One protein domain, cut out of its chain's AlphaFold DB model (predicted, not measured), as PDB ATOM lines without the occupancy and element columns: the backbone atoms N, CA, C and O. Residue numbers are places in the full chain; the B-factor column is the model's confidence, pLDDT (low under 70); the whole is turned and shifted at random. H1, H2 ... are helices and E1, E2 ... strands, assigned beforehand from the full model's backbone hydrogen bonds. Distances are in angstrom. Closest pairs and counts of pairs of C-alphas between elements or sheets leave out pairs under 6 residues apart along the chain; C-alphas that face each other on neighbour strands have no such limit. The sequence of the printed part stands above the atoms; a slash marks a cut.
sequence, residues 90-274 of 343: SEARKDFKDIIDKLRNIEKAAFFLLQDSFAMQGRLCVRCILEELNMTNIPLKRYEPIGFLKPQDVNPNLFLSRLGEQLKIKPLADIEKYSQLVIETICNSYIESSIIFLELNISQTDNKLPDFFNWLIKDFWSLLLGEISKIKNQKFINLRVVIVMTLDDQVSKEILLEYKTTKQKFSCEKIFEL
ATOM      1  N   SER A  90      22.410 -20.213   0.895       84.75
ATOM      2  CA  SER A  90      23.407 -19.151   0.711       84.75
ATOM      3  C   SER A  90      23.384 -18.100   1.814       84.75
ATOM      4  O   SER A  90      24.445 -17.720   2.307       84.75
ATOM      5  N   GLU A  91      22.203 -17.665   2.257       89.06
ATOM      6  CA  GLU A  91      22.077 -16.701   3.352       89.06
ATOM      7  C   GLU A  91      22.507 -17.294   4.692       89.06
ATOM      8  O   GLU A  91      23.359 -16.712   5.362       89.06
ATOM      9  N   ALA A  92      21.998 -18.477   5.047       93.06
ATOM     10  CA  ALA A  92      22.399 -19.176   6.265       93.06
ATOM     11  C   ALA A  92      23.902 -19.499   6.250       93.06
ATOM     12  O   ALA A  92      24.597 -19.291   7.237       93.06
ATOM     13  N   ARG A  93      24.440 -19.923   5.106       91.69
ATOM     14  CA  ARG A  93      25.862 -20.205   4.877       91.69
ATOM     15  C   ARG A  93      26.710 -18.945   5.010       91.69
ATOM     16  O   ARG A  93      27.768 -18.996   5.628       91.69
ATOM     17  N   LYS A  94      26.260 -17.818   4.458       92.81
ATOM     18  CA  LYS A  94      26.933 -16.520   4.592       92.81
ATOM     19  C   LYS A  94      26.938 -16.057   6.044       92.81
ATOM     20  O   LYS A  94      27.983 -15.668   6.551       92.81
ATOM     21  N   ASP A  95      25.794 -16.118   6.718       94.31
ATOM     22  CA  ASP A  95      25.692 -15.745   8.126       94.31
ATOM     23  C   ASP A  95      26.560 -16.649   9.002       94.31
ATOM     24  O   ASP A  95      27.317 -16.149   9.831       94.31
ATOM     25  N   PHE A  96      26.534 -17.958   8.759       95.06
ATOM     26  CA  PHE A  96      27.408 -18.922   9.413       95.06
ATOM     27  C   PHE A  96      28.890 -18.578   9.215       95.06
ATOM     28  O   PHE A  96      29.616 -18.480  10.202       95.06
ATOM     29  N   LYS A  97      29.336 -18.332   7.974       93.00
ATOM     30  CA  LYS A  97      30.721 -17.930   7.669       93.00
ATOM     31  C   LYS A  97      31.133 -16.680   8.428       93.00
ATOM     32  O   LYS A  97      32.153 -16.696   9.111       93.00
ATOM     33  N   ASP A  98      30.302 -15.644   8.377       91.50
ATOM     34  CA  ASP A  98      30.581 -14.377   9.046       91.50
ATOM     35  C   ASP A  98      30.709 -14.556  10.571       91.50
ATOM     36  O   ASP A  98      31.511 -13.873  11.209       91.50
ATOM     37  N   ILE A  99      29.949 -15.478  11.172       92.31
ATOM     38  CA  ILE A  99      30.081 -15.821  12.594       92.31
ATOM     39  C   ILE A  99      31.330 -16.672  12.862       92.31
ATOM     40  O   ILE A  99      32.085 -16.367  13.786       92.31
ATOM     41  N   ILE A 100      31.602 -17.703  12.062       90.69
ATOM     42  CA  ILE A 100      32.797 -18.546  12.224       90.69
ATOM     43  C   ILE A 100      34.083 -17.732  12.068       90.69
ATOM     44  O   ILE A 100      35.031 -17.938  12.829       90.69
ATOM     45  N   ASP A 101      34.122 -16.762  11.159       87.88
ATOM     46  CA  ASP A 101      35.269 -15.867  11.015       87.88
ATOM     47  C   ASP A 101      35.468 -14.983  12.257       87.88
ATOM     48  O   ASP A 101      36.605 -14.742  12.669       87.88
ATOM     49  N   LYS A 102      34.395 -14.592  12.960       85.94
ATOM     50  CA  LYS A 102      34.512 -13.945  14.282       85.94
ATOM     51  C   LYS A 102      35.063 -14.895  15.349       85.94
ATOM     52  O   LYS A 102      35.878 -14.461  16.172       85.94
ATOM     53  N   LEU A 103      34.709 -16.185  15.298       82.81
ATOM     54  CA  LEU A 103      35.288 -17.215  16.178       82.81
ATOM     55  C   LEU A 103      36.783 -17.470  15.909       82.81
ATOM     56  O   LEU A 103      37.496 -18.096  16.702       82.81
ATOM     57  N   ARG A 104      37.303 -17.046  14.755       75.19
ATOM     58  CA  ARG A 104      38.743 -17.146  14.496       75.19
ATOM     59  C   ARG A 104      39.529 -16.116  15.293       75.19
ATOM     60  O   ARG A 104      40.622 -16.444  15.750       75.19
ATOM     61  N   ASN A 105      38.940 -14.943  15.510       70.56
ATOM     62  CA  ASN A 105      39.648 -13.764  15.993       70.56
ATOM     63  C   ASN A 105      39.424 -13.480  17.485       70.56
ATOM     64  O   ASN A 105      40.379 -13.173  18.192       70.56
ATOM     65  N   ILE A 106      38.183 -13.569  17.976       69.50
ATOM     66  CA  ILE A 106      37.821 -13.036  19.306       69.50
ATOM     67  C   ILE A 106      37.103 -14.087  20.152       69.50
ATOM     68  O   ILE A 106      37.475 -14.340  21.307       69.50
ATOM     69  N   GLU A 107      36.086 -14.700  19.560       72.12
ATOM     70  CA  GLU A 107      35.174 -15.619  20.229       72.12
ATOM     71  C   GLU A 107      35.623 -17.071  20.027       72.12
ATOM     72  O   GLU A 107      36.391 -17.363  19.120       72.12
ATOM     73  N   LYS A 108      35.213 -17.991  20.901       84.69
ATOM     74  CA  LYS A 108      35.635 -19.406  20.836       84.69
ATOM     75  C   LYS A 108      34.468 -20.375  20.746       84.69
ATOM     76  O   LYS A 108      34.686 -21.573  20.615       84.69
ATOM     77  N   ALA A 109      33.237 -19.884  20.789       92.75
ATOM     78  CA  ALA A 109      32.083 -20.749  20.699       92.75
ATOM     79  C   ALA A 109      30.905 -20.045  20.026       92.75
ATOM     80  O   ALA A 109      30.756 -18.832  20.163       92.75
ATOM     81  N   ALA A 110      30.081 -20.801  19.308       95.88
ATOM     82  CA  ALA A 110      28.832 -20.315  18.739       95.88
ATOM     83  C   ALA A 110      27.726 -21.351  18.913       95.88
ATOM     84  O   ALA A 110      27.949 -22.550  18.730       95.88
ATOM     85  N   PHE A 111      26.528 -20.856  19.207       97.06
ATOM     86  CA  PHE A 111      25.308 -21.641  19.250       97.06
ATOM     87  C   PHE A 111      24.394 -21.175  18.115       97.06
ATOM     88  O   PHE A 111      23.924 -20.037  18.115       97.06
ATOM     89  N   PHE A 112      24.118 -22.064  17.166       97.62
ATOM     90  CA  PHE A 112      23.195 -21.836  16.063       97.62
ATOM     91  C   PHE A 112      21.848 -22.523  16.289       97.62
ATOM     92  O   PHE A 112      21.791 -23.661  16.752       97.62
ATOM     93  N   LEU A 113      20.769 -21.840  15.912       97.06
ATOM     94  CA  LEU A 113      19.406 -22.372  15.930       97.06
ATOM     95  C   LEU A 113      18.815 -22.381  14.518       97.06
ATOM     96  O   LEU A 113      18.842 -21.362  13.828       97.06
ATOM     97  N   LEU A 114      18.249 -23.519  14.133       96.50
ATOM     98  CA  LEU A 114      17.472 -23.740  12.919       96.50
ATOM     99  C   LEU A 114      16.048 -24.123  13.337       96.50
ATOM    100  O   LEU A 114      15.863 -25.076  14.091       96.50
ATOM    101  N   GLN A 115      15.052 -23.373  12.876       94.38
ATOM    102  CA  GLN A 115      13.633 -23.609  13.173       94.38
ATOM    103  C   GLN A 115      12.901 -24.100  11.923       94.38
ATOM    104  O   GLN A 115      13.414 -23.939  10.812       94.38
ATOM    105  N   ASP A 116      11.715 -24.686  12.102       93.25
ATOM    106  CA  ASP A 116      10.947 -25.326  11.022       93.25
ATOM    107  C   ASP A 116      11.784 -26.362  10.243       93.25
ATOM    108  O   ASP A 116      11.689 -26.492   9.018       93.25
ATOM    109  N   SER A 117      12.676 -27.067  10.940       91.94
ATOM    110  CA  SER A 117      13.777 -27.828  10.344       91.94
ATOM    111  C   SER A 117      13.295 -28.968   9.455       91.94
ATOM    112  O   SER A 117      13.844 -29.142   8.368       91.94
ATOM    113  N   PHE A 118      12.249 -29.702   9.830       88.88
ATOM    114  CA  PHE A 118      11.650 -30.704   8.949       88.88
ATOM    115  C   PHE A 118      11.152 -30.093   7.629       88.88
ATOM    116  O   PHE A 118      11.565 -30.497   6.540       88.88
ATOM    117  N   ALA A 119      10.306 -29.062   7.721       89.94
ATOM    118  CA  ALA A 119       9.702 -28.387   6.572       89.94
ATOM    119  C   ALA A 119      10.742 -27.720   5.655       89.94
ATOM    120  O   ALA A 119      10.624 -27.745   4.426       89.94
ATOM    121  N   MET A 120      11.763 -27.122   6.263       93.12
ATOM    122  CA  MET A 120      12.782 -26.326   5.590       93.12
ATOM    123  C   MET A 120      14.077 -27.101   5.331       93.12
ATOM    124  O   MET A 120      15.073 -26.508   4.921       93.12
ATOM    125  N   GLN A 121      14.065 -28.424   5.533       90.06
ATOM    126  CA  GLN A 121      15.226 -29.305   5.379       90.06
ATOM    127  C   GLN A 121      16.463 -28.795   6.150       90.06
ATOM    128  O   GLN A 121      17.578 -28.795   5.630       90.06
ATOM    129  N   GLY A 122      16.295 -28.397   7.413       92.25
ATOM    130  CA  GLY A 122      17.364 -27.921   8.299       92.25
ATOM    131  C   GLY A 122      18.556 -28.879   8.379       92.25
ATOM    132  O   GLY A 122      19.698 -28.428   8.384       92.25
ATOM    133  N   ARG A 123      18.326 -30.196   8.284       90.50
ATOM    134  CA  ARG A 123      19.394 -31.211   8.166       90.50
ATOM    135  C   ARG A 123      20.332 -30.990   6.970       90.50
ATOM    136  O   ARG A 123      21.526 -31.265   7.057       90.50
ATOM    137  N   LEU A 124      19.815 -30.490   5.845       90.75
ATOM    138  CA  LEU A 124      20.628 -30.152   4.676       90.75
ATOM    139  C   LEU A 124      21.455 -28.885   4.945       90.75
ATOM    140  O   LEU A 124      22.616 -28.824   4.546       90.75
ATOM    141  N   CYS A 125      20.921 -27.923   5.705       94.62
ATOM    142  CA  CYS A 125      21.700 -26.779   6.181       94.62
ATOM    143  C   CYS A 125      22.820 -27.210   7.145       94.62
ATOM    144  O   CYS A 125      23.942 -26.718   7.039       94.62
ATOM    145  N   VAL A 126      22.556 -28.160   8.051       94.69
ATOM    146  CA  VAL A 126      23.582 -28.747   8.935       94.69
ATOM    147  C   VAL A 126      24.687 -29.418   8.116       94.69
ATOM    148  O   VAL A 126      25.868 -29.210   8.391       94.69
ATOM    149  N   ARG A 127      24.329 -30.160   7.058       91.12
ATOM    150  CA  ARG A 127      25.309 -30.710   6.106       91.12
ATOM    151  C   ARG A 127      26.163 -29.609   5.466       91.12
ATOM    152  O   ARG A 127      27.380 -29.743   5.470       91.12
ATOM    153  N   CYS A 128      25.563 -28.501   5.019       91.25
ATOM    154  CA  CYS A 128      26.318 -27.355   4.488       91.25
ATOM    155  C   CYS A 128      27.299 -26.770   5.512       91.25
ATOM    156  O   CYS A 128      28.434 -26.447   5.175       91.25
ATOM    157  N   ILE A 129      26.869 -26.635   6.769       93.81
ATOM    158  CA  ILE A 129      27.712 -26.159   7.873       93.81
ATOM    159  C   ILE A 129      28.911 -27.090   8.077       93.81
ATOM    160  O   ILE A 129      30.042 -26.624   8.202       93.81
ATOM    161  N   LEU A 130      28.685 -28.403   8.081       93.00
ATOM    162  CA  LEU A 130      29.750 -29.393   8.233       93.00
ATOM    163  C   LEU A 130      30.745 -29.351   7.069       93.00
ATOM    164  O   LEU A 130      31.950 -29.423   7.305       93.00
ATOM    165  N   GLU A 131      30.270 -29.206   5.831       90.62
ATOM    166  CA  GLU A 131      31.148 -29.025   4.671       90.62
ATOM    167  C   GLU A 131      32.023 -27.779   4.817       90.62
ATOM    168  O   GLU A 131      33.231 -27.852   4.603       90.62
ATOM    169  N   GLU A 132      31.448 -26.662   5.258       91.31
ATOM    170  CA  GLU A 132      32.200 -25.435   5.516       91.31
ATOM    171  C   GLU A 132      33.262 -25.604   6.599       91.31
ATOM    172  O   GLU A 132      34.395 -25.154   6.427       91.31
ATOM    173  N   LEU A 133      32.933 -26.286   7.697       91.31
ATOM    174  CA  LEU A 133      33.893 -26.569   8.763       91.31
ATOM    175  C   LEU A 133      35.036 -27.466   8.271       91.31
ATOM    176  O   LEU A 133      36.199 -27.190   8.579       91.31
ATOM    177  N   ASN A 134      34.734 -28.478   7.456       90.12
ATOM    178  CA  ASN A 134      35.736 -29.370   6.867       90.12
ATOM    179  C   ASN A 134      36.696 -28.648   5.905       90.12
ATOM    180  O   ASN A 134      37.852 -29.047   5.789       90.12
ATOM    181  N   MET A 135      36.271 -27.553   5.262       88.12
ATOM    182  CA  MET A 135      37.139 -26.745   4.391       88.12
ATOM    183  C   MET A 135      38.156 -25.884   5.161       88.12
ATOM    184  O   MET A 135      39.038 -25.281   4.553       88.12
ATOM    185  N   THR A 136      38.066 -25.793   6.493       83.62
ATOM    186  CA  THR A 136      38.886 -24.854   7.277       83.62
ATOM    187  C   THR A 136      40.309 -25.328   7.600       83.62
ATOM    188  O   THR A 136      41.035 -24.588   8.263       83.62
ATOM    189  N   ASN A 137      40.728 -26.520   7.148       83.38
ATOM    190  CA  ASN A 137      41.998 -27.190   7.507       83.38
ATOM    191  C   ASN A 137      42.226 -27.370   9.022       83.38
ATOM    192  O   ASN A 137      43.327 -27.708   9.455       83.38
ATOM    193  N   ILE A 138      41.198 -27.142   9.840       86.38
ATOM    194  CA  ILE A 138      41.239 -27.293  11.290       86.38
ATOM    195  C   ILE A 138      40.597 -28.643  11.632       86.38
ATOM    196  O   ILE A 138      39.489 -28.900  11.157       86.38
ATOM    197  N   PRO A 139      41.243 -29.497  12.448       89.69
ATOM    198  CA  PRO A 139      40.664 -30.762  12.884       89.69
ATOM    199  C   PRO A 139      39.241 -30.594  13.430       89.69
ATOM    200  O   PRO A 139      39.020 -29.885  14.414       89.69
ATOM    201  N   LEU A 140      38.277 -31.265  12.799       91.06
ATOM    202  CA  LEU A 140      36.876 -31.275  13.212       91.06
ATOM    203  C   LEU A 140      36.579 -32.556  13.995       91.06
ATOM    204  O   LEU A 140      36.612 -33.656  13.448       91.06
ATOM    205  N   LYS A 141      36.246 -32.409  15.275       91.50
ATOM    206  CA  LYS A 141      35.706 -33.482  16.107       91.50
ATOM    207  C   LYS A 141      34.187 -33.377  16.124       91.50
ATOM    208  O   LYS A 141      33.624 -32.505  16.787       91.50
ATOM    209  N   ARG A 142      33.535 -34.274  15.390       91.81
ATOM    210  CA  ARG A 142      32.077 -34.392  15.350       91.81
ATOM    211  C   ARG A 142      31.604 -35.457  16.335       91.81
ATOM    212  O   ARG A 142      32.140 -36.560  16.349       91.81
ATOM    213  N   TYR A 143      30.599 -35.102  17.120       90.81
ATOM    214  CA  TYR A 143      29.820 -36.030  17.933       90.81
ATOM    215  C   TYR A 143      28.553 -36.456  17.183       90.81
ATOM    216  O   TYR A 143      28.084 -35.746  16.288       90.81
ATOM    217  N   GLU A 144      28.014 -37.618  17.541       90.69
ATOM    218  CA  GLU A 144      26.751 -38.100  16.992       90.69
ATOM    219  C   GLU A 144      25.593 -37.190  17.433       90.69
ATOM    220  O   GLU A 144      25.595 -36.705  18.575       90.69
ATOM    221  N   PRO A 145      24.584 -36.961  16.573       93.50
ATOM    222  CA  PRO A 145      23.477 -36.074  16.901       93.50
ATOM    223  C   PRO A 145      22.686 -36.524  18.133       93.50
ATOM    224  O   PRO A 145      22.286 -37.683  18.269       93.50
ATOM    225  N   ILE A 146      22.392 -35.581  19.024       94.81
ATOM    226  CA  ILE A 146      21.572 -35.809  20.214       94.81
ATOM    227  C   ILE A 146      20.112 -35.516  19.852       94.81
ATOM    228  O   ILE A 146      19.684 -34.364  19.840       94.81
ATOM    229  N   GLY A 147      19.360 -36.570  19.514       91.69
ATOM    230  CA  GLY A 147      17.986 -36.460  19.005       91.69
ATOM    231  C   GLY A 147      16.857 -36.705  20.020       91.69
ATOM    232  O   GLY A 147      16.763 -37.777  20.609       91.69
ATOM    233  N   PHE A 148      15.916 -35.787  20.159       88.69
ATOM    234  CA  PHE A 148      14.716 -35.929  20.977       88.69
ATOM    235  C   PHE A 148      13.521 -36.217  20.069       88.69
ATOM    236  O   PHE A 148      12.995 -35.321  19.413       88.69
ATOM    237  N   LEU A 149      13.130 -37.494  20.012       84.19
ATOM    238  CA  LEU A 149      12.043 -37.957  19.143       84.19
ATOM    239  C   LEU A 149      10.666 -37.665  19.739       84.19
ATOM    240  O   LEU A 149       9.713 -37.444  18.999       84.19
ATOM    241  N   LYS A 150      10.558 -37.699  21.071       84.69
ATOM    242  CA  LYS A 150       9.302 -37.481  21.785       84.69
ATOM    243  C   LYS A 150       9.412 -36.253  22.689       84.69
ATOM    244  O   LYS A 150      10.467 -36.055  23.290       84.69
ATOM    245  N   PRO A 151       8.334 -35.477  22.870       79.94
ATOM    246  CA  PRO A 151       8.380 -34.269  23.690       79.94
ATOM    247  C   PRO A 151       8.822 -34.529  25.137       79.94
ATOM    248  O   PRO A 151       9.667 -33.826  25.686       79.94
ATOM    249  N   GLN A 152       8.358 -35.630  25.739       82.06
ATOM    250  CA  GLN A 152       8.726 -35.995  27.109       82.06
ATOM    251  C   GLN A 152      10.219 -36.284  27.306       82.06
ATOM    252  O   GLN A 152      10.694 -36.219  28.444       82.06
ATOM    253  N   ASP A 153      10.932 -36.595  26.222       88.00
ATOM    254  CA  ASP A 153      12.354 -36.918  26.231       88.00
ATOM    255  C   ASP A 153      13.212 -35.649  26.329       88.00
ATOM    256  O   ASP A 153      14.373 -35.739  26.725       88.00
ATOM    257  N   VAL A 154      12.656 -34.471  26.013       90.75
ATOM    258  CA  VAL A 154      13.355 -33.178  26.060       90.75
ATOM    259  C   VAL A 154      13.629 -32.802  27.514       90.75
ATOM    260  O   VAL A 154      12.815 -32.179  28.195       90.75
ATOM    261  N   ASN A 155      14.771 -33.254  28.029       93.31
ATOM    262  CA  ASN A 155      15.207 -32.956  29.383       93.31
ATOM    263  C   ASN A 155      16.741 -33.026  29.538       93.31
ATOM    264  O   ASN A 155      17.419 -33.732  28.780       93.31
ATOM    265  N   PRO A 156      17.284 -32.344  30.563       95.56
ATOM    266  CA  PRO A 156      18.718 -32.314  30.851       95.56
ATOM    267  C   PRO A 156      19.374 -33.689  31.042       95.56
ATOM    268  O   PRO A 156      20.475 -33.927  30.548       95.56
ATOM    269  N   ASN A 157      18.699 -34.621  31.726       94.69
ATOM    270  CA  ASN A 157      19.269 -35.935  32.038       94.69
ATOM    271  C   ASN A 157      19.527 -36.747  30.771       94.69
ATOM    272  O   ASN A 157      20.592 -37.345  30.626       94.69
ATOM    273  N   LEU A 158      18.571 -36.761  29.841       94.25
ATOM    274  CA  LEU A 158      18.724 -37.499  28.593       94.25
ATOM    275  C   LEU A 158      19.789 -36.869  27.691       94.25
ATOM    276  O   LEU A 158      20.579 -37.605  27.097       94.25
ATOM    277  N   PHE A 159      19.846 -35.534  27.631       96.31
ATOM    278  CA  PHE A 159      20.912 -34.813  26.933       96.31
ATOM    279  C   PHE A 159      22.295 -35.233  27.453       96.31
ATOM    280  O   PHE A 159      23.133 -35.706  26.681       96.31
ATOM    281  N   LEU A 160      22.515 -35.116  28.767       97.19
ATOM    282  CA  LEU A 160      23.795 -35.439  29.400       97.19
ATOM    283  C   LEU A 160      24.123 -36.928  29.310       97.19
ATOM    284  O   LEU A 160      25.279 -37.283  29.116       97.19
ATOM    285  N   SER A 161      23.125 -37.804  29.431       95.62
ATOM    286  CA  SER A 161      23.310 -39.251  29.299       95.62
ATOM    287  C   SER A 161      23.874 -39.609  27.923       95.62
ATOM    288  O   SER A 161      24.916 -40.253  27.840       95.62
ATOM    289  N   ARG A 162      23.258 -39.103  26.847       95.75
ATOM    290  CA  ARG A 162      23.692 -39.379  25.468       95.75
ATOM    291  C   ARG A 162      25.037 -38.750  25.139       95.75
ATOM    292  O   ARG A 162      25.872 -39.387  24.508       95.75
ATOM    293  N   LEU A 163      25.263 -37.510  25.570       95.56
ATOM    294  CA  LEU A 163      26.551 -36.850  25.367       95.56
ATOM    295  C   LEU A 163      27.662 -37.553  26.159       95.56
ATOM    296  O   LEU A 163      28.743 -37.805  25.631       95.56
ATOM    297  N   GLY A 164      27.384 -37.928  27.407       96.19
ATOM    298  CA  GLY A 164      28.306 -38.669  28.259       96.19
ATOM    299  C   GLY A 164      28.629 -40.063  27.724       96.19
ATOM    300  O   GLY A 164      29.793 -40.451  27.763       96.19
ATOM    301  N   GLU A 165      27.663 -40.780  27.143       96.00
ATOM    302  CA  GLU A 165      27.893 -42.067  26.470       96.00
ATOM    303  C   GLU A 165      28.915 -41.931  25.332       96.00
ATOM    304  O   GLU A 165      29.896 -42.678  25.280       96.00
ATOM    305  N   GLN A 166      28.758 -40.920  24.474       94.62
ATOM    306  CA  GLN A 166      29.703 -40.644  23.387       94.62
ATOM    307  C   GLN A 166      31.100 -40.252  23.895       94.62
ATOM    308  O   GLN A 166      32.112 -40.544  23.256       94.62
ATOM    309  N   LEU A 167      31.162 -39.617  25.067       93.38
ATOM    310  CA  LEU A 167      32.398 -39.262  25.766       93.38
ATOM    311  C   LEU A 167      32.955 -40.404  26.634       93.38
ATOM    312  O   LEU A 167      34.032 -40.251  27.211       93.38
ATOM    313  N   LYS A 168      32.259 -41.547  26.717       95.50
ATOM    314  CA  LYS A 168      32.590 -42.701  27.574       95.50
ATOM    315  C   LYS A 168      32.654 -42.356  29.070       95.50
ATOM    316  O   LYS A 168      33.462 -42.915  29.813       95.50
ATOM    317  N   ILE A 169      31.793 -41.446  29.514       96.19
ATOM    318  CA  ILE A 169      31.665 -41.015  30.908       96.19
ATOM    319  C   ILE A 169      30.593 -41.862  31.594       96.19
ATOM    320  O   ILE A 169      29.525 -42.113  31.038       96.19
ATOM    321  N   LYS A 170      30.862 -42.300  32.827       94.94
ATOM    322  CA  LYS A 170      29.851 -42.986  33.640       94.94
ATOM    323  C   LYS A 170      28.816 -41.971  34.148       94.94
ATOM    324  O   LYS A 170      29.230 -40.944  34.689       94.94
ATOM    325  N   PRO A 171      27.508 -42.254  34.032       93.38
ATOM    326  CA  PRO A 171      26.473 -41.338  34.491       93.38
ATOM    327  C   PRO A 171      26.556 -41.120  36.003       93.38
ATOM    328  O   PRO A 171      26.799 -42.062  36.763       93.38
ATOM    329  N   LEU A 172      26.337 -39.877  36.434       93.88
ATOM    330  CA  LEU A 172      26.230 -39.506  37.845       93.88
ATOM    331  C   LEU A 172      24.778 -39.145  38.176       93.88
ATOM    332  O   LEU A 172      24.060 -38.614  37.335       93.88
ATOM    333  N   ALA A 173      24.356 -39.424  39.412       92.62
ATOM    334  CA  ALA A 173      23.009 -39.087  39.885       92.62
ATOM    335  C   ALA A 173      22.804 -37.573  40.080       92.62
ATOM    336  O   ALA A 173      21.688 -37.075  39.985       92.62
ATOM    337  N   ASP A 174      23.888 -36.856  40.375       95.44
ATOM    338  CA  ASP A 174      23.916 -35.407  40.550       95.44
ATOM    339  C   ASP A 174      24.132 -34.742  39.185       95.44
ATOM    340  O   ASP A 174      25.203 -34.874  38.583       95.44
ATOM    341  N   ILE A 175      23.093 -34.073  38.682       93.50
ATOM    342  CA  ILE A 175      23.061 -33.546  37.316       93.50
ATOM    343  C   ILE A 175      24.061 -32.411  37.097       93.50
ATOM    344  O   ILE A 175      24.628 -32.295  36.012       93.50
ATOM    345  N   GLU A 176      24.315 -31.602  38.126       94.94
ATOM    346  CA  GLU A 176      25.248 -30.478  38.062       94.94
ATOM    347  C   GLU A 176      26.677 -31.005  37.957       94.94
ATOM    348  O   GLU A 176      27.419 -30.630  37.047       94.94
ATOM    349  N   LYS A 177      27.030 -31.976  38.810       95.44
ATOM    350  CA  LYS A 177      28.328 -32.660  38.727       95.44
ATOM    351  C   LYS A 177      28.489 -33.427  37.425       95.44
ATOM    352  O   LYS A 177      29.589 -33.460  36.875       95.44
ATOM    353  N   TYR A 178      27.420 -34.047  36.926       96.81
ATOM    354  CA  TYR A 178      27.484 -34.764  35.659       96.81
ATOM    355  C   TYR A 178      27.711 -33.812  34.484       96.81
ATOM    356  O   TYR A 178      28.570 -34.075  33.644       96.81
ATOM    357  N   SER A 179      27.004 -32.680  34.468       96.38
ATOM    358  CA  SER A 179      27.193 -31.599  33.498       96.38
ATOM    359  C   SER A 179      28.631 -31.083  33.512       96.38
ATOM    360  O   SER A 179      29.280 -31.042  32.467       96.38
ATOM    361  N   GLN A 180      29.169 -30.788  34.700       96.00
ATOM    362  CA  GLN A 180      30.550 -30.339  34.854       96.00
ATOM    363  C   GLN A 180      31.547 -31.370  34.309       96.00
ATOM    364  O   GLN A 180      32.412 -31.017  33.512       96.00
ATOM    365  N   LEU A 181      31.397 -32.650  34.661       96.06
ATOM    366  CA  LEU A 181      32.278 -33.716  34.178       96.06
ATOM    367  C   LEU A 181      32.217 -33.878  32.649       96.06
ATOM    368  O   LEU A 181      33.248 -34.066  31.999       96.06
ATOM    369  N   VAL A 182      31.020 -33.790  32.060       96.44
ATOM    370  CA  VAL A 182      30.821 -33.791  30.603       96.44
ATOM    371  C   VAL A 182      31.558 -32.618  29.959       96.44
ATOM    372  O   VAL A 182      32.330 -32.825  29.022       96.44
ATOM    373  N   ILE A 183      31.377 -31.404  30.481       95.06
ATOM    374  CA  ILE A 183      32.014 -30.181  29.978       95.06
ATOM    375  C   ILE A 183      33.539 -30.263  30.090       95.06
ATOM    376  O   ILE A 183      34.236 -30.001  29.108       95.06
ATOM    377  N   GLU A 184      34.065 -30.667  31.246       92.50
ATOM    378  CA  GLU A 184      35.500 -30.864  31.466       92.50
ATOM    379  C   GLU A 184      36.061 -31.893  30.485       92.50
ATOM    380  O   GLU A 184      37.113 -31.676  29.889       92.50
ATOM    381  N   THR A 185      35.341 -32.989  30.240       92.56
ATOM    382  CA  THR A 185      35.772 -34.011  29.280       92.56
ATOM    383  C   THR A 185      35.774 -33.472  27.852       92.56
ATOM    384  O   THR A 185      36.743 -33.696  27.129       92.56
ATOM    385  N   ILE A 186      34.753 -32.714  27.435       90.50
ATOM    386  CA  ILE A 186      34.727 -32.032  26.128       90.50
ATOM    387  C   ILE A 186      35.959 -31.138  25.995       90.50
ATOM    388  O   ILE A 186      36.718 -31.276  25.031       90.50
ATOM    389  N   CYS A 187      36.174 -30.291  27.000       88.25
ATOM    390  CA  CYS A 187      37.234 -29.298  27.059       88.25
ATOM    391  C   CYS A 187      38.634 -29.896  27.179       88.25
ATOM    392  O   CYS A 187      39.562 -29.234  26.741       88.25
ATOM    393  N   ASN A 188      38.786 -31.113  27.716       85.38
ATOM    394  CA  ASN A 188      40.052 -31.854  27.828       85.38
ATOM    395  C   ASN A 188      40.301 -32.806  26.653       85.38
ATOM    396  O   ASN A 188      41.433 -33.206  26.406       85.38
ATOM    397  N   SER A 189      39.263 -33.154  25.891       78.00
ATOM    398  CA  SER A 189      39.365 -34.053  24.738       78.00
ATOM    399  C   SER A 189      39.931 -33.393  23.470       78.00
ATOM    400  O   SER A 189      39.760 -33.926  22.366       78.00
ATOM    401  N   TYR A 190      40.556 -32.224  23.620       70.38
ATOM    402  CA  TYR A 190      41.095 -31.427  22.530       70.38
ATOM    403  C   TYR A 190      42.382 -32.037  21.977       70.38
ATOM    404  O   TYR A 190      43.255 -32.505  22.701       70.38
ATOM    405  N   ILE A 191      42.490 -31.982  20.655       61.88
ATOM    406  CA  ILE A 191      43.754 -32.037  19.924       61.88
ATOM    407  C   ILE A 191      44.103 -30.566  19.653       61.88
ATOM    408  O   ILE A 191      43.182 -29.758  19.502       61.88
ATOM    409  N   GLU A 192      45.384 -30.184  19.653       67.44
ATOM    410  CA  GLU A 192      45.798 -28.792  19.410       67.44
ATOM    411  C   GLU A 192      45.018 -28.169  18.239       67.44
ATOM    412  O   GLU A 192      45.000 -28.700  17.133       67.44
ATOM    413  N   SER A 193      44.361 -27.032  18.504       72.62
ATOM    414  CA  SER A 193      43.540 -26.300  17.531       72.62
ATOM    415  C   SER A 193      42.445 -27.143  16.861       72.62
ATOM    416  O   SER A 193      42.499 -27.354  15.657       72.62
ATOM    417  N   SER A 194      41.428 -27.592  17.602       88.00
ATOM    418  CA  SER A 194      40.285 -28.330  17.043       88.00
ATOM    419  C   SER A 194      38.966 -27.547  17.082       88.00
ATOM    420  O   SER A 194      38.772 -26.625  17.881       88.00
ATOM    421  N   ILE A 195      38.035 -27.936  16.210       91.50
ATOM    422  CA  ILE A 195      36.623 -27.555  16.271       91.50
ATOM    423  C   ILE A 195      35.850 -28.744  16.833       91.50
ATOM    424  O   ILE A 195      35.924 -29.843  16.289       91.50
ATOM    425  N   ILE A 196      35.096 -28.530  17.902       93.12
ATOM    426  CA  ILE A 196      34.114 -29.481  18.413       93.12
ATOM    427  C   ILE A 196      32.751 -29.105  17.852       93.12
ATOM    428  O   ILE A 196      32.314 -27.964  18.004       93.12
ATOM    429  N   PHE A 197      32.083 -30.066  17.225       95.44
ATOM    430  CA  PHE A 197      30.744 -29.897  16.678       95.44
ATOM    431  C   PHE A 197      29.738 -30.773  17.423       95.44
ATOM    432  O   PHE A 197      29.907 -31.995  17.486       95.44
ATOM    433  N   LEU A 198      28.697 -30.139  17.963       96.38
ATOM    434  CA  LEU A 198      27.567 -30.786  18.626       96.38
ATOM    435  C   LEU A 198      26.283 -30.484  17.853       96.38
ATOM    436  O   LEU A 198      25.973 -29.326  17.571       96.38
ATOM    437  N   GLU A 199      25.526 -31.531  17.549       96.94
ATOM    438  CA  GLU A 199      24.244 -31.449  16.851       96.94
ATOM    439  C   GLU A 199      23.126 -31.859  17.816       96.94
ATOM    440  O   GLU A 199      23.196 -32.928  18.425       96.94
ATOM    441  N   LEU A 200      22.118 -31.003  17.988       96.50
ATOM    442  CA  LEU A 200      20.929 -31.280  18.794       96.50
ATOM    443  C   LEU A 200      19.701 -31.257  17.891       96.50
ATOM    444  O   LEU A 200      19.397 -30.227  17.294       96.50
ATOM    445  N   ASN A 201      18.953 -32.355  17.859       94.38
ATOM    446  CA  ASN A 201      17.781 -32.486  16.999       94.38
ATOM    447  C   ASN A 201      16.539 -32.640  17.876       94.38
ATOM    448  O   ASN A 201      16.452 -33.604  18.625       94.38
ATOM    449  N   ILE A 202      15.587 -31.712  17.821       92.38
ATOM    450  CA  ILE A 202      14.343 -31.779  18.601       92.38
ATOM    451  C   ILE A 202      13.170 -31.793  17.627       92.38
ATOM    452  O   ILE A 202      12.889 -30.792  16.967       92.38
ATOM    453  N   SER A 203      12.486 -32.934  17.546       86.56
ATOM    454  CA  SER A 203      11.433 -33.132  16.547       86.56
ATOM    455  C   SER A 203      10.062 -32.616  16.956       86.56
ATOM    456  O   SER A 203       9.187 -32.466  16.113       86.56
ATOM    457  N   GLN A 204       9.838 -32.370  18.245       76.12
ATOM    458  CA  GLN A 204       8.566 -31.846  18.727       76.12
ATOM    459  C   GLN A 204       8.805 -30.877  19.871       76.12
ATOM    460  O   GLN A 204       9.576 -31.164  20.793       76.12
ATOM    461  N   THR A 205       8.127 -29.740  19.805       70.50
ATOM    462  CA  THR A 205       8.174 -28.722  20.848       70.50
ATOM    463  C   THR A 205       6.913 -28.812  21.706       70.50
ATOM    464  O   THR A 205       5.791 -28.747  21.210       70.50
ATOM    465  N   ASP A 206       7.082 -29.023  23.008       78.50
ATOM    466  CA  ASP A 206       5.992 -28.987  23.983       78.50
ATOM    467  C   ASP A 206       6.287 -27.972  25.097       78.50
ATOM    468  O   ASP A 206       7.243 -27.193  25.046       78.50
ATOM    469  N   ASN A 207       5.466 -28.018  26.145       78.88
ATOM    470  CA  ASN A 207       5.589 -27.162  27.318       78.88
ATOM    471  C   ASN A 207       6.905 -27.353  28.097       78.88
ATOM    472  O   ASN A 207       7.176 -26.544  28.979       78.88
ATOM    473  N   LYS A 208       7.714 -28.387  27.817       84.25
ATOM    474  CA  LYS A 208       9.017 -28.613  28.466       84.25
ATOM    475  C   LYS A 208      10.175 -27.958  27.731       84.25
ATOM    476  O   LYS A 208      11.231 -27.761  28.333       84.25
ATOM    477  N   LEU A 209      10.000 -27.609  26.453       87.12
ATOM    478  CA  LEU A 209      11.043 -26.929  25.692       87.12
ATOM    479  C   LEU A 209      11.557 -25.668  26.408       87.12
ATOM    480  O   LEU A 209      12.774 -25.541  26.485       87.12
ATOM    481  N   PRO A 210      10.718 -24.770  26.968       89.25
ATOM    482  CA  PRO A 210      11.202 -23.569  27.648       89.25
ATOM    483  C   PRO A 210      12.139 -23.883  28.822       89.25
ATOM    484  O   PRO A 210      13.198 -23.267  28.933       89.25
ATOM    485  N   ASP A 211      11.794 -24.875  29.649       90.81
ATOM    486  CA  ASP A 211      12.603 -25.288  30.804       90.81
ATOM    487  C   ASP A 211      13.933 -25.899  30.359       90.81
ATOM    488  O   ASP A 211      14.996 -25.544  30.876       90.81
ATOM    489  N   PHE A 212      13.894 -26.782  29.355       92.38
ATOM    490  CA  PHE A 212      15.102 -27.364  28.779       92.38
ATOM    491  C   PHE A 212      15.991 -26.301  28.130       92.38
ATOM    492  O   PHE A 212      17.204 -26.340  28.297       92.38
ATOM    493  N   PHE A 213      15.405 -25.341  27.417       90.69
ATOM    494  CA  PHE A 213      16.126 -24.250  26.767       90.69
ATOM    495  C   PHE A 213      16.786 -23.334  27.800       90.69
ATOM    496  O   PHE A 213      17.957 -22.985  27.658       90.69
ATOM    497  N   ASN A 214      16.062 -22.998  28.871       92.19
ATOM    498  CA  ASN A 214      16.588 -22.225  29.989       92.19
ATOM    499  C   ASN A 214      17.780 -22.943  30.637       92.19
ATOM    500  O   ASN A 214      18.837 -22.333  30.777       92.19
ATOM    501  N   TRP A 215      17.648 -24.240  30.935       95.12
ATOM    502  CA  TRP A 215      18.752 -25.046  31.462       95.12
ATOM    503  C   TRP A 215      19.934 -25.125  30.487       95.12
ATOM    504  O   TRP A 215      21.086 -24.899  30.858       95.12
ATOM    505  N   LEU A 216      19.665 -25.406  29.211       95.50
ATOM    506  CA  LEU A 216      20.705 -25.582  28.203       95.50
ATOM    507  C   LEU A 216      21.538 -24.309  28.037       95.50
ATOM    508  O   LEU A 216      22.749 -24.405  27.858       95.50
ATOM    509  N   ILE A 217      20.916 -23.129  28.103       93.88
ATOM    510  CA  ILE A 217      21.619 -21.857  27.929       93.88
ATOM    511  C   ILE A 217      22.235 -21.348  29.235       93.88
ATOM    512  O   ILE A 217      23.420 -21.009  29.255       93.88
ATOM    513  N   LYS A 218      21.464 -21.288  30.325       93.75
ATOM    514  CA  LYS A 218      21.932 -20.693  31.587       93.75
ATOM    515  C   LYS A 218      22.867 -21.604  32.361       93.75
ATOM    516  O   LYS A 218      23.825 -21.100  32.940       93.75
ATOM    517  N   ASP A 219      22.616 -22.907  32.330       94.75
ATOM    518  CA  ASP A 219      23.379 -23.861  33.123       94.75
ATOM    519  C   ASP A 219      24.450 -24.514  32.247       94.75
ATOM    520  O   ASP A 219      25.638 -24.301  32.459       94.75
ATOM    521  N   PHE A 220      24.071 -25.247  31.198       96.56
ATOM    522  CA  PHE A 220      25.048 -26.007  30.409       96.56
ATOM    523  C   PHE A 220      25.974 -25.118  29.559       96.56
ATOM    524  O   PHE A 220      27.200 -25.222  29.648       96.56
ATOM    525  N   TRP A 221      25.412 -24.240  28.726       95.94
ATOM    526  CA  TRP A 221      26.181 -23.425  27.782       95.94
ATOM    527  C   TRP A 221      27.059 -22.394  28.490       95.94
ATOM    528  O   TRP A 221      28.240 -22.273  28.169       95.94
ATOM    529  N   SER A 222      26.515 -21.701  29.491       94.56
ATOM    530  CA  SER A 222      27.271 -20.754  30.316       94.56
ATOM    531  C   SER A 222      28.474 -21.413  31.004       94.56
ATOM    532  O   SER A 222      29.594 -20.902  30.915       94.56
ATOM    533  N   LEU A 223      28.284 -22.592  31.615       95.12
ATOM    534  CA  LEU A 223      29.383 -23.350  32.228       95.12
ATOM    535  C   LEU A 223      30.443 -23.747  31.191       95.12
ATOM    536  O   LEU A 223      31.638 -23.572  31.432       95.12
ATOM    537  N   LEU A 224      30.021 -24.211  30.011       94.88
ATOM    538  CA  LEU A 224      30.930 -24.568  28.922       94.88
ATOM    539  C   LEU A 224      31.760 -23.366  28.445       94.88
ATOM    540  O   LEU A 224      32.973 -23.486  28.263       94.88
ATOM    541  N   LEU A 225      31.145 -22.191  28.292       92.69
ATOM    542  CA  LEU A 225      31.856 -20.953  27.961       92.69
ATOM    543  C   LEU A 225      32.864 -20.550  29.044       92.69
ATOM    544  O   LEU A 225      33.963 -20.082  28.720       92.69
ATOM    545  N   GLY A 226      32.510 -20.755  30.315       92.00
ATOM    546  CA  GLY A 226      33.402 -20.555  31.453       92.00
ATOM    547  C   GLY A 226      34.665 -21.412  31.352       92.00
ATOM    548  O   GLY A 226      35.774 -20.881  31.438       92.00
ATOM    549  N   GLU A 227      34.519 -22.711  31.085       90.69
ATOM    550  CA  GLU A 227      35.660 -23.626  30.926       90.69
ATOM    551  C   GLU A 227      36.508 -23.305  29.686       90.69
ATOM    552  O   GLU A 227      37.737 -23.229  29.774       90.69
ATOM    553  N   ILE A 228      35.882 -22.998  28.544       88.75
ATOM    554  CA  ILE A 228      36.600 -22.573  27.329       88.75
ATOM    555  C   ILE A 228      37.422 -21.301  27.596       88.75
ATOM    556  O   ILE A 228      38.552 -21.163  27.114       88.75
ATOM    557  N   SER A 229      36.892 -20.369  28.389       86.38
ATOM    558  CA  SER A 229      37.583 -19.120  28.730       86.38
ATOM    559  C   SER A 229      38.817 -19.349  29.605       86.38
ATOM    560  O   SER A 229      39.813 -18.639  29.446       86.38
ATOM    561  N   LYS A 230      38.810 -20.368  30.472       85.69
ATOM    562  CA  LYS A 230      40.002 -20.764  31.243       85.69
ATOM    563  C   LYS A 230      41.108 -21.297  30.329       85.69
ATOM    564  O   LYS A 230      42.279 -20.977  30.533       85.69
ATOM    565  N   ILE A 231      40.734 -22.043  29.288       79.31
ATOM    566  CA  ILE A 231      41.665 -22.579  28.284       79.31
ATOM    567  C   ILE A 231      42.249 -21.465  27.406       79.31
ATOM    568  O   ILE A 231      43.434 -21.505  27.080       79.31
ATOM    569  N   LYS A 232      41.462 -20.433  27.067       65.50
ATOM    570  CA  LYS A 232      41.889 -19.297  26.221       65.50
ATOM    571  C   LYS A 232      43.167 -18.606  26.716       65.50
ATOM    572  O   LYS A 232      43.911 -18.056  25.907       65.50
ATOM    573  N   ASN A 233      43.441 -18.644  28.018       65.19
ATOM    574  CA  ASN A 233      44.640 -18.044  28.609       65.19
ATOM    575  C   ASN A 233      45.923 -18.872  28.385       65.19
ATOM    576  O   ASN A 233      47.012 -18.428  28.751       65.19
ATOM    577  N   GLN A 234      45.827 -20.054  27.771       69.88
ATOM    578  CA  GLN A 234      46.965 -20.915  27.451       69.88
ATOM    579  C   GLN A 234      47.458 -20.632  26.020       69.88
ATOM    580  O   GLN A 234      46.709 -20.748  25.053       69.88
ATOM    581  N   LYS A 235      48.740 -20.258  25.880       58.28
ATOM    582  CA  LYS A 235      49.351 -19.651  24.672       58.28
ATOM    583  C   LYS A 235      49.255 -20.441  23.352       58.28
ATOM    584  O   LYS A 235      49.592 -19.878  22.317       58.28
ATOM    585  N   PHE A 236      48.805 -21.694  23.364       60.59
ATOM    586  CA  PHE A 236      48.842 -22.585  22.195       60.59
ATOM    587  C   PHE A 236      47.525 -23.325  21.927       60.59
ATOM    588  O   PHE A 236      47.457 -24.140  21.010       60.59
ATOM    589  N   ILE A 237      46.460 -23.035  22.683       68.12
ATOM    590  CA  ILE A 237      45.192 -23.757  22.543       68.12
ATOM    591  C   ILE A 237      44.156 -22.881  21.844       68.12
ATOM    592  O   ILE A 237      43.749 -21.826  22.327       68.12
ATOM    593  N   ASN A 238      43.701 -23.356  20.687       78.94
ATOM    594  CA  ASN A 238      42.662 -22.718  19.890       78.94
ATOM    595  C   ASN A 238      41.458 -23.649  19.712       78.94
ATOM    596  O   ASN A 238      41.102 -24.016  18.594       78.94
ATOM    597  N   LEU A 239      40.862 -24.056  20.834       86.94
ATOM    598  CA  LEU A 239      39.622 -24.824  20.847       86.94
ATOM    599  C   LEU A 239      38.457 -23.937  20.394       86.94
ATOM    600  O   LEU A 239      38.299 -22.819  20.892       86.94
ATOM    601  N   ARG A 240      37.631 -24.448  19.478       90.69
ATOM    602  CA  ARG A 240      36.361 -23.823  19.101       90.69
ATOM    603  C   ARG A 240      35.208 -24.792  19.290       90.69
ATOM    604  O   ARG A 240      35.334 -25.952  18.919       90.69
ATOM    605  N   VAL A 241      34.080 -24.320  19.811       93.38
ATOM    606  CA  VAL A 241      32.877 -25.146  19.980       93.38
ATOM    607  C   VAL A 241      31.726 -24.587  19.156       93.38
ATOM    608  O   VAL A 241      31.365 -23.421  19.275       93.38
ATOM    609  N   VAL A 242      31.139 -25.427  18.315       96.06
ATOM    610  CA  VAL A 242      29.970 -25.096  17.505       96.06
ATOM    611  C   VAL A 242      28.837 -26.023  17.912       96.06
ATOM    612  O   VAL A 242      28.946 -27.240  17.772       96.06
ATOM    613  N   ILE A 243      27.751 -25.437  18.406       97.44
ATOM    614  CA  ILE A 243      26.495 -26.141  18.651       97.44
ATOM    615  C   ILE A 243      25.513 -25.747  17.553       97.44
ATOM    616  O   ILE A 243      25.346 -24.559  17.281       97.44
ATOM    617  N   VAL A 244      24.853 -26.724  16.936       98.12
ATOM    618  CA  VAL A 244      23.717 -26.486  16.042       98.12
ATOM    619  C   VAL A 244      22.507 -27.234  16.576       98.12
ATOM    620  O   VAL A 244      22.536 -28.455  16.709       98.12
ATOM    621  N   MET A 245      21.445 -26.494  16.875       97.25
ATOM    622  CA  MET A 245      20.153 -27.044  17.264       97.25
ATOM    623  C   MET A 245      19.171 -26.934  16.101       97.25
ATOM    624  O   MET A 245      18.938 -25.835  15.597       97.25
ATOM    625  N   THR A 246      18.562 -28.050  15.708       95.88
ATOM    626  CA  THR A 246      17.434 -28.084  14.775       95.88
ATOM    627  C   THR A 246      16.145 -28.365  15.532       95.88
ATOM    628  O   THR A 246      16.052 -29.368  16.243       95.88
ATOM    629  N   LEU A 247      15.154 -27.502  15.350       94.00
ATOM    630  CA  LEU A 247      13.793 -27.673  15.842       94.00
ATOM    631  C   LEU A 247      12.853 -27.838  14.656       94.00
ATOM    632  O   LEU A 247      12.943 -27.053  13.709       94.00
ATOM    633  N   ASP A 248      11.963 -28.824  14.709       90.62
ATOM    634  CA  ASP A 248      10.959 -29.031  13.657       90.62
ATOM    635  C   ASP A 248       9.811 -28.012  13.714       90.62
ATOM    636  O   ASP A 248       9.204 -27.743  12.680       90.62
ATOM    637  N   ASP A 249       9.600 -27.380  14.872       88.50
ATOM    638  CA  ASP A 249       8.655 -26.278  15.078       88.50
ATOM    639  C   ASP A 249       9.377 -24.936  15.337       88.50
ATOM    640  O   ASP A 249      10.612 -24.843  15.346       88.50
ATOM    641  N   GLN A 250       8.593 -23.885  15.602       88.56
ATOM    642  CA  GLN A 250       9.083 -22.578  16.038       88.56
ATOM    643  C   GLN A 250       9.027 -22.425  17.560       88.56
ATOM    644  O   GLN A 250       8.004 -22.671  18.197       88.56
ATOM    645  N   VAL A 251      10.107 -21.904  18.134       87.62
ATOM    646  CA  VAL A 251      10.125 -21.381  19.499       87.62
ATOM    647  C   VAL A 251       9.358 -20.066  19.537       87.62
ATOM    648  O   VAL A 251       9.482 -19.220  18.644       87.62
ATOM    649  N   SER A 252       8.597 -19.857  20.610       85.50
ATOM    650  CA  SER A 252       7.911 -18.591  20.823       85.50
ATOM    651  C   SER A 252       8.900 -17.417  20.875       85.50
ATOM    652  O   SER A 252      10.050 -17.531  21.324       85.50
ATOM    653  N   LYS A 253       8.459 -16.249  20.401       86.00
ATOM    654  CA  LYS A 253       9.313 -15.053  20.349       86.00
ATOM    655  C   LYS A 253       9.719 -14.595  21.746       86.00
ATOM    656  O   LYS A 253      10.807 -14.051  21.898       86.00
ATOM    657  N   GLU A 254       8.873 -14.833  22.742       85.62
ATOM    658  CA  GLU A 254       9.101 -14.481  24.142       85.62
ATOM    659  C   GLU A 254      10.339 -15.189  24.698       85.62
ATOM    660  O   GLU A 254      11.195 -14.536  25.285       85.62
ATOM    661  N   ILE A 255      10.484 -16.492  24.432       83.62
ATOM    662  CA  ILE A 255      11.653 -17.273  24.862       83.62
ATOM    663  C   ILE A 255      12.903 -16.798  24.114       83.62
ATOM    664  O   ILE A 255      13.961 -16.591  24.708       83.62
ATOM    665  N   LEU A 256      12.793 -16.576  22.800       86.50
ATOM    666  CA  LEU A 256      13.938 -16.155  21.991       86.50
ATOM    667  C   LEU A 256      14.429 -14.741  22.327       86.50
ATOM    668  O   LEU A 256      15.613 -14.472  22.139       86.50
ATOM    669  N   LEU A 257      13.580 -13.832  22.814       85.69
ATOM    670  CA  LEU A 257      13.982 -12.455  23.140       85.69
ATOM    671  C   LEU A 257      15.124 -12.397  24.168       85.69
ATOM    672  O   LEU A 257      15.991 -11.528  24.064       85.69
ATOM    673  N   GLU A 258      15.153 -13.326  25.123       84.50
ATOM    674  CA  GLU A 258      16.190 -13.387  26.159       84.50
ATOM    675  C   GLU A 258      17.522 -13.908  25.589       84.50
ATOM    676  O   GLU A 258      18.584 -13.293  25.767       84.50
ATOM    677  N   TYR A 259      17.454 -14.999  24.822       88.12
ATOM    678  CA  TYR A 259      18.626 -15.788  24.430       88.12
ATOM    679  C   TYR A 259      19.167 -15.491  23.037       88.12
ATOM    680  O   TYR A 259      20.263 -15.935  22.713       88.12
ATOM    681  N   LYS A 260      18.443 -14.755  22.194       91.38
ATOM    682  CA  LYS A 260      18.840 -14.521  20.803       91.38
ATOM    683  C   LYS A 260      19.826 -13.367  20.665       91.38
ATOM    684  O   LYS A 260      19.707 -12.324  21.311       91.38
ATOM    685  N   THR A 261      20.766 -13.522  19.740       92.00
ATOM    686  CA  THR A 261      21.630 -12.446  19.255       92.00
ATOM    687  C   THR A 261      21.396 -12.138  17.775       92.00
ATOM    688  O   THR A 261      20.758 -12.895  17.040       92.00
ATOM    689  N   THR A 262      21.879 -10.978  17.336       90.94
ATOM    690  CA  THR A 262      21.865 -10.557  15.934       90.94
ATOM    691  C   THR A 262      23.266 -10.608  15.353       90.94
ATOM    692  O   THR A 262      24.263 -10.659  16.066       90.94
ATOM    693  N   LYS A 263      23.365 -10.532  14.028       87.44
ATOM    694  CA  LYS A 263      24.650 -10.636  13.331       87.44
ATOM    695  C   LYS A 263      25.583  -9.486  13.692       87.44
ATOM    696  O   LYS A 263      26.788  -9.675  13.843       87.44
ATOM    697  N   GLN A 264      25.016  -8.293  13.841       87.50
ATOM    698  CA  GLN A 264      25.740  -7.072  14.174       87.50
ATOM    699  C   GLN A 264      26.199  -7.064  15.634       87.50
ATOM    700  O   GLN A 264      27.282  -6.564  15.916       87.50
ATOM    701  N   LYS A 265      25.403  -7.637  16.545       90.12
ATOM    702  CA  LYS A 265      25.674  -7.676  17.991       90.12
ATOM    703  C   LYS A 265      25.962  -9.092  18.490       90.12
ATOM    704  O   LYS A 265      25.555  -9.439  19.596       90.12
ATOM    705  N   PHE A 266      26.603  -9.902  17.648       91.25
ATOM    706  CA  PHE A 266      26.885 -11.301  17.956       91.25
ATOM    707  C   PHE A 266      27.575 -11.426  19.320       91.25
ATOM    708  O   PHE A 266      28.403 -10.589  19.672       91.25
ATOM    709  N   SER A 267      27.161 -12.432  20.086       91.38
ATOM    710  CA  SER A 267      27.725 -12.775  21.387       91.38
ATOM    711  C   SER A 267      27.686 -14.288  21.528       91.38
ATOM    712  O   SER A 267      26.621 -14.881  21.336       91.38
ATOM    713  N   CYS A 268      28.816 -14.891  21.895       91.88
ATOM    714  CA  CYS A 268      28.925 -16.323  22.150       91.88
ATOM    715  C   CYS A 268      28.019 -16.814  23.284       91.88
ATOM    716  O   CYS A 268      27.658 -17.983  23.285       91.88
ATOM    717  N   GLU A 269      27.597 -15.952  24.212       91.75
ATOM    718  CA  GLU A 269      26.659 -16.290  25.299       91.75
ATOM    719  C   GLU A 269      25.222 -16.500  24.809       91.75
ATOM    720  O   GLU A 269      24.367 -16.985  25.548       91.75
ATOM    721  N   LYS A 270      24.942 -16.121  23.560       93.50
ATOM    722  CA  LYS A 270      23.604 -16.091  22.981       93.50
ATOM    723  C   LYS A 270      23.507 -16.954  21.729       93.50
ATOM    724  O   LYS A 270      24.483 -17.261  21.054       93.50
ATOM    725  N   ILE A 271      22.273 -17.299  21.397       94.88
ATOM    726  CA  ILE A 271      21.916 -18.117  20.247       94.88
ATOM    727  C   ILE A 271      21.782 -17.237  19.012       94.88
ATOM    728  O   ILE A 271      21.059 -16.237  19.005       94.88
ATOM    729  N   PHE A 272      22.435 -17.642  17.933       95.94
ATOM    730  CA  PHE A 272      22.265 -17.047  16.621       95.94
ATOM    731  C   PHE A 272      21.307 -17.896  15.779       95.94
ATOM    732  O   PHE A 272      21.590 -19.045  15.454       95.94
ATOM    733  N   GLU A 273      20.158 -17.336  15.403       95.69
ATOM    734  CA  GLU A 273      19.226 -18.030  14.510       95.69
ATOM    735  C   GLU A 273      19.717 -17.951  13.058       95.69
ATOM    736  O   GLU A 273      19.822 -16.861  12.490       95.69
ATOM    737  N   LEU A 274      19.952 -19.110  12.445       95.94
ATOM    738  CA  LEU A 274      20.183 -19.234  11.012       95.94
ATOM    739  C   LEU A 274      18.830 -19.341  10.310       95.94
ATOM    740  O   LEU A 274      18.123 -20.340  10.417       95.94
TER     741      LEU A 274
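What this domain is: This is residues 90 to 274 of the 343 residues of an uncharacterized protein of Scytonema hofmannii PCC 7110 (UniProt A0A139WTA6). A twisted parallel sheet runs through the middle, with long E4 and E5 at its heart; H1 and H2 cover one side of it, and H3, H4 and H5 lie on the other. The short H6 sits by the E6 edge. The printed part has 185 residues, ordered H1 E1 H2 E2 E3 H3 H4 E4 H5 E5 H6 E6, in the mixed class of helices and strands. It is compact, with a radius of gyration of the C-alphas of 15.6 A and spans of 44 by 43 by 27 A.

Where its parts are: Find C-alpha 90 at (23.407, -19.151, 0.711), where H1, residues 90 to 105, begins its 22.9 A. Read on through E1, 109 to 114; H2, 122 to 134; E2, 140 to 142; E3, 146 to 148; H3, 156 to 166; and H4, 175 to 188. E4, 195 to 202, measures 22.8 A. From C-alpha 209 at (11.043, -26.929, 25.692), H5, 209 to 232, runs 31.8 A. Then come E5, 240 to 247, 23.1 A; H6, 253 to 259; and E6, 271 to 273, ending at (19.226, -18.030, 14.510).

How they stand to each other: Start at E4 in the branched sheet, which is twisted, with C-alphas up to 4.4 A off its plane. E2 and E3 lie on one side of E4, E5 on the other; look for N 141 and O 195 at 2.8 A, N 148 and O 201 at 2.7 A, and N 196 and O 240 at 2.8 A. E1 is parallel to E5, with N 112 and O 243 at 2.8 A, and to E6, with N 272 and O 111 at 2.8 A. E3, H3, H4, E4 and E4, H5, E5 are strand-helix-strand units, parallel neighbour strands joined through helices, with right-handed crossovers. H2 is on the sheet over E4 and E5 at a height of 9.0 A, on the same face as H1. H4 touches H5, C-alphas of Ile 183 and Leu 224 closest at 5.8 A, a steep tilt of 40 degrees. H6 only grazes the sheet with residues 256 to 259. O i to N i+4 pairs are all within hydrogen-bond range in H2, H3 and H4; H1 has 11 of 12, H5 17 of 20, and H6 1 of 3, beside 2 of 4 O i to N i+3 pairs.

The domain as a whole: The C-alphas of Asn 207 and Lys 235 are farthest apart, 44.5 A. The printed part has no cut. The H6 to E6 link is long. Mean pLDDT of the printed part is 89.4; residues 106, 191 to 192 and 232 to 237 are under 70.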